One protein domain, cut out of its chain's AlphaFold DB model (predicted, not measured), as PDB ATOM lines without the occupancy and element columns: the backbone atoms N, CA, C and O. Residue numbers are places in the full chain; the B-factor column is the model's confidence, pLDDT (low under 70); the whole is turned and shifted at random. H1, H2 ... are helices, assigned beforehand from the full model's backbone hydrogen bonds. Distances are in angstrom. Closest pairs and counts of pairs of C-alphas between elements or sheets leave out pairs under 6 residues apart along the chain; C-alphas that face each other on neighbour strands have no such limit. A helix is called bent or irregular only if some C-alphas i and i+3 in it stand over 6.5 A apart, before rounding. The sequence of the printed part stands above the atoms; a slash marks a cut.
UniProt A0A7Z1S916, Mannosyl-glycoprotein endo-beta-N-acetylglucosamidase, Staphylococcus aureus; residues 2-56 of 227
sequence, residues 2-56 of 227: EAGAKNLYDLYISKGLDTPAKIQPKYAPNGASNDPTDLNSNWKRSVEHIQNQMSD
ATOM      1  N   GLU A   2      -7.604  11.437  54.121       61.50
ATOM      2  CA  GLU A   2      -6.221  11.872  54.420       61.50
ATOM      3  C   GLU A   2      -5.114  10.966  53.865       61.50
ATOM      4  O   GLU A   2      -4.135  11.467  53.322       61.50
ATOM      5  N   ALA A   3      -5.264   9.639  53.928       70.25
ATOM      6  CA  ALA A   3      -4.206   8.722  53.489       70.25
ATOM      7  C   ALA A   3      -3.884   8.822  51.983       70.25
ATOM      8  O   ALA A   3      -2.736   8.641  51.583       70.25
ATOM      9  N   GLY A   4      -4.877   9.132  51.141       72.19
ATOM     10  CA  GLY A   4      -4.672   9.313  49.698       72.19
ATOM     11  C   GLY A   4      -3.924  10.609  49.379       72.19
ATOM     12  O   GLY A   4      -2.947  10.592  48.634       72.19
ATOM     13  N   ALA A   5      -4.335  11.717  50.002       71.25
ATOM     14  CA  ALA A   5      -3.681  13.015  49.841       71.25
ATOM     15  C   ALA A   5      -2.247  13.010  50.400       71.25
ATOM     16  O   ALA A   5      -1.334  13.526  49.757       71.25
ATOM     17  N   LYS A   6      -2.032  12.355  51.549       79.81
ATOM     18  CA  LYS A   6      -0.706  12.204  52.157       79.81
ATOM     19  C   LYS A   6       0.245  11.402  51.266       79.81
ATOM     20  O   LYS A   6       1.367  11.834  51.042       79.81
ATOM     21  N   ASN A   7      -0.215  10.293  50.681       82.25
ATOM     22  CA  ASN A   7       0.603   9.526  49.735       82.25
ATOM     23  C   ASN A   7       0.964  10.333  48.482       82.25
ATOM     24  O   ASN A   7       2.103  10.274  48.024       82.25
ATOM     25  N   LEU A   8       0.026  11.115  47.939       78.69
ATOM     26  CA  LEU A   8       0.316  11.987  46.800       78.69
ATOM     27  C   LEU A   8       1.395  13.024  47.154       78.69
ATOM     28  O   LEU A   8       2.334  13.235  46.383       78.69
ATOM     29  N   TYR A   9       1.293  13.632  48.337       82.69
ATOM     30  CA  TYR A   9       2.280  14.588  48.823       82.69
ATOM     31  C   TYR A   9       3.659  13.940  49.029       82.69
ATOM     32  O   TYR A   9       4.662  14.430  48.504       82.69
ATOM     33  N   ASP A  10       3.714  12.799  49.712       85.12
ATOM     34  CA  ASP A  10       4.956  12.095  50.058       85.12
ATOM     35  C   ASP A  10       5.670  11.519  48.813       85.12
ATOM     36  O   ASP A  10       6.902  11.454  48.752       85.12
ATOM     37  N   LEU A  11       4.919  11.104  47.787       84.31
ATOM     38  CA  LEU A  11       5.486  10.457  46.598       84.31
ATOM     39  C   LEU A  11       5.811  11.423  45.455       84.31
ATOM     40  O   LEU A  11       6.740  11.141  44.686       84.31
ATOM     41  N   TYR A  12       5.085  12.539  45.347       84.81
ATOM     42  CA  TYR A  12       5.190  13.471  44.221       84.81
ATOM     43  C   TYR A  12       5.563  14.884  44.666       84.81
ATOM     44  O   TYR A  12       6.644  15.366  44.321       84.81
ATOM     45  N   ILE A  13       4.702  15.535  45.454       83.44
ATOM     46  CA  ILE A  13       4.805  16.977  45.735       83.44
ATOM     47  C   ILE A  13       6.050  17.313  46.566       83.44
ATOM     48  O   ILE A  13       6.826  18.182  46.178       83.44
ATOM     49  N   SER A  14       6.311  16.571  47.645       87.50
ATOM     50  CA  SER A  14       7.510  16.735  48.490       87.50
ATOM     51  C   SER A  14       8.824  16.480  47.742       87.50
ATOM     52  O   SER A  14       9.873  16.980  48.136       87.50
ATOM     53  N   LYS A  15       8.773  15.725  46.636       85.81
ATOM     54  CA  LYS A  15       9.924  15.409  45.777       85.81
ATOM     55  C   LYS A  15      10.050  16.361  44.582       85.81
ATOM     56  O   LYS A  15      10.862  16.102  43.697       85.81
ATOM     57  N   GLY A  16       9.235  17.419  44.520       84.81
ATOM     58  CA  GLY A  16       9.225  18.392  43.425       84.81
ATOM     59  C   GLY A  16       8.727  17.836  42.085       84.81
ATOM     60  O   GLY A  16       8.997  18.429  41.041       84.81
ATOM     61  N   LEU A  17       8.028  16.695  42.088       86.81
ATOM     62  CA  LEU A  17       7.502  16.021  40.894       86.81
ATOM     63  C   LEU A  17       6.104  16.553  40.554       86.81
ATOM     64  O   LEU A  17       5.108  15.839  40.624       86.81
ATOM     65  N   ASP A  18       6.044  17.837  40.228       85.81
ATOM     66  CA  ASP A  18       4.818  18.625  40.035       85.81
ATOM     67  C   ASP A  18       4.341  18.710  38.575       85.81
ATOM     68  O   ASP A  18       3.278  19.255  38.290       85.81
ATOM     69  N   THR A  19       5.114  18.172  37.635       85.00
ATOM     70  CA  THR A  19       4.830  18.234  36.198       85.00
ATOM     71  C   THR A  19       5.029  16.866  35.553       85.00
ATOM     72  O   THR A  19       5.924  16.122  35.972       85.00
ATOM     73  N   PRO A  20       4.277  16.528  34.486       83.75
ATOM     74  CA  PRO A  20       4.477  15.276  33.755       83.75
ATOM     75  C   PRO A  20       5.942  15.068  33.338       83.75
ATOM     76  O   PRO A  20       6.498  13.993  33.536       83.75
ATOM     77  N   ALA A  21       6.623  16.118  32.873       85.50
ATOM     78  CA  ALA A  21       8.035  16.046  32.491       85.50
ATOM     79  C   ALA A  21       8.969  15.597  33.633       85.50
ATOM     80  O   ALA A  21       9.920  14.864  33.379       85.50
ATOM     81  N   LYS A  22       8.698  16.000  34.881       85.62
ATOM     82  CA  LYS A  22       9.482  15.570  36.051       85.62
ATOM     83  C   LYS A  22       9.087  14.172  36.534       85.62
ATOM     84  O   LYS A  22       9.921  13.455  37.077       85.62
ATOM     85  N   ILE A  23       7.831  13.773  36.336       87.38
ATOM     86  CA  ILE A  23       7.294  12.480  36.784       87.38
ATOM     87  C   ILE A  23       7.745  11.326  35.869       87.38
ATOM     88  O   ILE A  23       8.090  10.256  36.379       87.38
ATOM     89  N   GLN A  24       7.777  11.534  34.544       83.81
ATOM     90  CA  GLN A  24       8.052  10.479  33.555       83.81
ATOM     91  C   GLN A  24       9.338   9.688  33.847       83.81
ATOM     92  O   GLN A  24       9.244   8.468  33.964       83.81
ATOM     93  N   PRO A  25      10.518  10.310  34.054       86.56
ATOM     94  CA  PRO A  25      11.763   9.554  34.211       86.56
ATOM     95  C   PRO A  25      11.767   8.628  35.434       86.56
ATOM     96  O   PRO A  25      12.528   7.667  35.477       86.56
ATOM     97  N   LYS A  26      10.928   8.914  36.435       84.69
ATOM     98  CA  LYS A  26      10.867   8.154  37.684       84.69
ATOM     99  C   LYS A  26       9.908   6.968  37.629       84.69
ATOM    100  O   LYS A  26      10.175   5.956  38.266       84.69
ATOM    101  N   TYR A  27       8.788   7.112  36.923       81.56
ATOM    102  CA  TYR A  27       7.691   6.137  36.968       81.56
ATOM    103  C   TYR A  27       7.354   5.509  35.607       81.56
ATOM    104  O   TYR A  27       6.714   4.463  35.579       81.56
ATOM    105  N   ALA A  28       7.797   6.109  34.501       82.12
ATOM    106  CA  ALA A  28       7.669   5.592  33.138       82.12
ATOM    107  C   ALA A  28       8.943   5.912  32.317       82.12
ATOM    108  O   ALA A  28       8.888   6.721  31.386       82.12
ATOM    109  N   PRO A  29      10.118   5.356  32.682       84.31
ATOM    110  CA  PRO A  29      11.364   5.632  31.972       84.31
ATOM    111  C   PRO A  29      11.377   4.993  30.576       84.31
ATOM    112  O   PRO A  29      10.962   3.846  30.401       84.31
ATOM    113  N   ASN A  30      11.892   5.721  29.584       81.44
ATOM    114  CA  ASN A  30      12.070   5.197  28.227       81.44
ATOM    115  C   ASN A  30      13.114   4.070  28.236       81.44
ATOM    116  O   ASN A  30      14.142   4.189  28.905       81.44
ATOM    117  N   GLY A  31      12.862   2.990  27.494       75.44
ATOM    118  CA  GLY A  31      13.758   1.827  27.461       75.44
ATOM    119  C   GLY A  31      13.753   0.978  28.739       75.44
ATOM    120  O   GLY A  31      14.703   0.233  28.986       75.44
ATOM    121  N   ALA A  32      12.709   1.083  29.569       79.75
ATOM    122  CA  ALA A  32      12.536   0.200  30.717       79.75
ATOM    123  C   ALA A  32      12.489  -1.271  30.270       79.75
ATOM    124  O   ALA A  32      11.829  -1.615  29.291       79.75
ATOM    125  N   SER A  33      13.137  -2.171  31.014       74.56
ATOM    126  CA  SER A  33      13.194  -3.599  30.654       74.56
ATOM    127  C   SER A  33      11.819  -4.280  30.612       74.56
ATOM    128  O   SER A  33      11.664  -5.314  29.968       74.56
ATOM    129  N   ASN A  34      10.822  -3.715  31.296       68.56
ATOM    130  CA  ASN A  34       9.431  -4.170  31.288       68.56
ATOM    131  C   ASN A  34       8.549  -3.440  30.254       68.56
ATOM    132  O   ASN A  34       7.332  -3.621  30.273       68.56
ATOM    133  N   ASP A  35       9.140  -2.645  29.361       69.12
ATOM    134  CA  ASP A  35       8.453  -1.933  28.280       69.12
ATOM    135  C   ASP A  35       9.064  -2.281  26.906       69.12
ATOM    136  O   ASP A  35       9.712  -1.454  26.261       69.12
ATOM    137  N   PRO A  36       8.872  -3.525  26.425       65.50
ATOM    138  CA  PRO A  36       9.457  -4.001  25.167       65.50
ATOM    139  C   PRO A  36       8.880  -3.316  23.915       65.50
ATOM    140  O   PRO A  36       9.359  -3.557  22.809       65.50
ATOM    141  N   THR A  37       7.835  -2.503  24.075       62.03
ATOM    142  CA  THR A  37       7.124  -1.797  22.999       62.03
ATOM    143  C   THR A  37       7.292  -0.276  23.065       62.03
ATOM    144  O   THR A  37       6.630   0.425  22.307       62.03
ATOM    145  N   ASP A  38       8.160   0.221  23.956       73.69
ATOM    146  CA  ASP A  38       8.462   1.646  24.168       73.69
ATOM    147  C   ASP A  38       7.215   2.533  24.362       73.69
ATOM    148  O   ASP A  38       7.127   3.658  23.863       73.69
ATOM    149  N   LEU A  39       6.220   2.036  25.103       73.19
ATOM    150  CA  LEU A  39       5.009   2.793  25.446       73.19
ATOM    151  C   LEU A  39       5.312   3.986  26.356       73.19
ATOM    152  O   LEU A  39       4.621   5.009  26.307       73.19
ATOM    153  N   ASN A  40       6.358   3.879  27.173       79.44
ATOM    154  CA  ASN A  40       6.792   4.925  28.088       79.44
ATOM    155  C   ASN A  40       7.202   6.202  27.345       79.44
ATOM    156  O   ASN A  40       7.024   7.298  27.884       79.44
ATOM    157  N   SER A  41       7.627   6.099  26.080       80.38
ATOM    158  CA  SER A  41       7.917   7.258  25.228       80.38
ATOM    159  C   SER A  41       6.694   8.166  25.002       80.38
ATOM    160  O   SER A  41       6.834   9.390  24.906       80.38
ATOM    161  N   ASN A  42       5.478   7.600  24.998       77.44
ATOM    162  CA  ASN A  42       4.218   8.320  24.781       77.44
ATOM    163  C   ASN A  42       3.558   8.801  26.088       77.44
ATOM    164  O   ASN A  42       2.558   9.531  26.041       77.44
ATOM    165  N   TRP A  43       4.091   8.418  27.255       83.19
ATOM    166  CA  TRP A  43       3.459   8.654  28.557       83.19
ATOM    167  C   TRP A  43       3.234  10.144  28.834       83.19
ATOM    168  O   TRP A  43       2.104  10.556  29.100       83.19
ATOM    169  N   LYS A  44       4.269  10.983  28.681       82.69
ATOM    170  CA  LYS A  44       4.167  12.430  28.950       82.69
ATOM    171  C   LYS A  44       3.107  13.091  28.078       82.69
ATOM    172  O   LYS A  44       2.237  13.780  28.600       82.69
ATOM    173  N   ARG A  45       3.136  12.826  26.769       79.06
ATOM    174  CA  ARG A  45       2.169  13.394  25.817       79.06
ATOM    175  C   ARG A  45       0.738  12.959  26.147       79.06
ATOM    176  O   ARG A  45      -0.191  13.747  25.999       79.06
ATOM    177  N   SER A  46       0.560  11.727  26.615       75.25
ATOM    178  CA  SER A  46      -0.746  11.197  27.024       75.25
ATOM    179  C   SER A  46      -1.265  11.854  28.301       75.25
ATOM    180  O   SER A  46      -2.425  12.254  28.351       75.25
ATOM    181  N   VAL A  47      -0.408  12.018  29.312       82.81
ATOM    182  CA  VAL A  47      -0.770  12.685  30.571       82.81
ATOM    183  C   VAL A  47      -1.088  14.160  30.336       82.81
ATOM    184  O   VAL A  47      -2.121  14.628  30.803       82.81
ATOM    185  N   GLU A  48      -0.265  14.871  29.563       82.06
ATOM    186  CA  GLU A  48      -0.525  16.265  29.170       82.06
ATOM    187  C   GLU A  48      -1.851  16.390  28.413       82.06
ATOM    188  O   GLU A  48      -2.638  17.304  28.648       82.06
ATOM    189  N   HIS A  49      -2.151  15.429  27.538       74.25
ATOM    190  CA  HIS A  49      -3.412  15.399  26.818       74.25
ATOM    191  C   HIS A  49      -4.629  15.194  27.738       74.25
ATOM    192  O   HIS A  49      -5.625  15.909  27.604       74.25
ATOM    193  N   ILE A  50      -4.555  14.252  28.684       78.50
ATOM    194  CA  ILE A  50      -5.610  14.020  29.683       78.50
ATOM    195  C   ILE A  50      -5.777  15.261  30.571       78.50
ATOM    196  O   ILE A  50      -6.903  15.697  30.804       78.50
ATOM    197  N   GLN A  51      -4.673  15.878  31.007       80.06
ATOM    198  CA  GLN A  51      -4.679  17.118  31.787       80.06
ATOM    199  C   GLN A  51      -5.385  18.255  31.040       80.06
ATOM    200  O   GLN A  51      -6.249  18.916  31.614       80.06
ATOM    201  N   ASN A  52      -5.096  18.427  29.749       77.06
ATOM    202  CA  ASN A  52      -5.751  19.433  28.913       77.06
ATOM    203  C   ASN A  52      -7.248  19.146  28.723       77.06
ATOM    204  O   ASN A  52      -8.053  20.063  28.831       77.06
ATOM    205  N   GLN A  53      -7.654  17.885  28.528       66.94
ATOM    206  CA  GLN A  53      -9.081  17.532  28.451       66.94
ATOM    207  C   GLN A  53      -9.839  17.837  29.750       66.94
ATOM    208  O   GLN A  53     -10.999  18.244  29.701       66.94
ATOM    209  N   MET A  54      -9.202  17.640  30.906       69.31
ATOM    210  CA  MET A  54      -9.799  17.964  32.205       69.31
ATOM    211  C   MET A  54      -9.846  19.475  32.451       69.31
ATOM    212  O   MET A  54     -10.817  19.963  33.022       69.31
ATOM    213  N   SER A  55      -8.838  20.215  31.981       69.00
ATOM    214  CA  SER A  55      -8.784  21.677  32.087       69.00
ATOM    215  C   SER A  55      -9.759  22.382  31.136       69.00
ATOM    216  O   SER A  55     -10.298  23.427  31.487       69.00
ATOM    217  N   ASP A  56     -10.010  21.826  29.949       54.97
ATOM    218  CA  ASP A  56     -10.973  22.373  28.981       54.97
ATOM    219  C   ASP A  56     -12.428  22.001  29.328       54.97
ATOM    220  O   ASP A  56     -13.370  22.664  28.890       54.97
TER     221      ASP A  56
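This is residues 2 to 56 of the 227 residues of the protein "Mannosyl-glycoprotein endo-beta-N-acetylglucosamidase" of Staphylococcus aureus (UniProt A0A7Z1S916). A long helix, H3, and a short one, H2, make a lopsided helical hairpin with a wide loop between them, H2 packing on the part of H3 nearer that loop. A third helix, H1, is set off from this hairpin on a short link, touching neither helix, and its residues 2 to 8 stick out freely. You are reading 55 printed residues with three named helices, in the order H1, H2, H3, and no named strand; the class is all helix, with 36 of the 55 residues in named elements. The whole is loose, with a radius of gyration of the C-alphas of 12.9 A, and the C-alphas span 37 by 30 by 17 A.

Begin at H3, residues 39 to 56, and then look at H2, residues 20 to 27. The two touch, with 7 pairs of C-alphas within 8 A, and H3 does so with residues 40 to 48 alone. Their closest C-alphas are those of Pro 20 and Lys 44, 5.6 A apart. Their lines stand at a steep tilt of 41 degrees, opposite ways, and the two form a helical hairpin. Now turn to H1, residues 2 to 11, which is apart from H3 and apart from H2: no C-alpha of H1 is within 8 A of either. In H1 every O i to N i+4 pair is within hydrogen-bond range, while H2 has 2 of 4 such pairs and H3 has 11 of 14.

Find C-alpha 39 at (5.009, 2.793, 25.446); from there H3 runs 25.5 A to C-alpha 56 at (-10.973, 22.373, 28.981). On the way it has a kink of 27 degrees near residue 46, and it is irregular, with C-alphas 41 and 44 standing 7.4 A apart. H2 runs 10.2 A from Pro 20 to Tyr 27 and is only just irregular, C-alphas 22 and 25 being 6.7 A apart. For H1, start at C-alpha 2, at (-6.221, 11.872, 54.420), and go 14.2 A to Leu 11.

The two C-alphas farthest apart are those of Glu 2 and Pro 36, at 36.8 A, while the first and last printed C-alphas, those of Glu 2 and Asp 56, are 27.9 A apart. The printed part has no cut. Between H1 and H2 you cross a short link of 8 residues, and between H2 and H3 a long link of 11. The mean pLDDT of the printed part is 78.4; look for values under 70 at residue 2, residues 34 to 37 and residues 53 to 56.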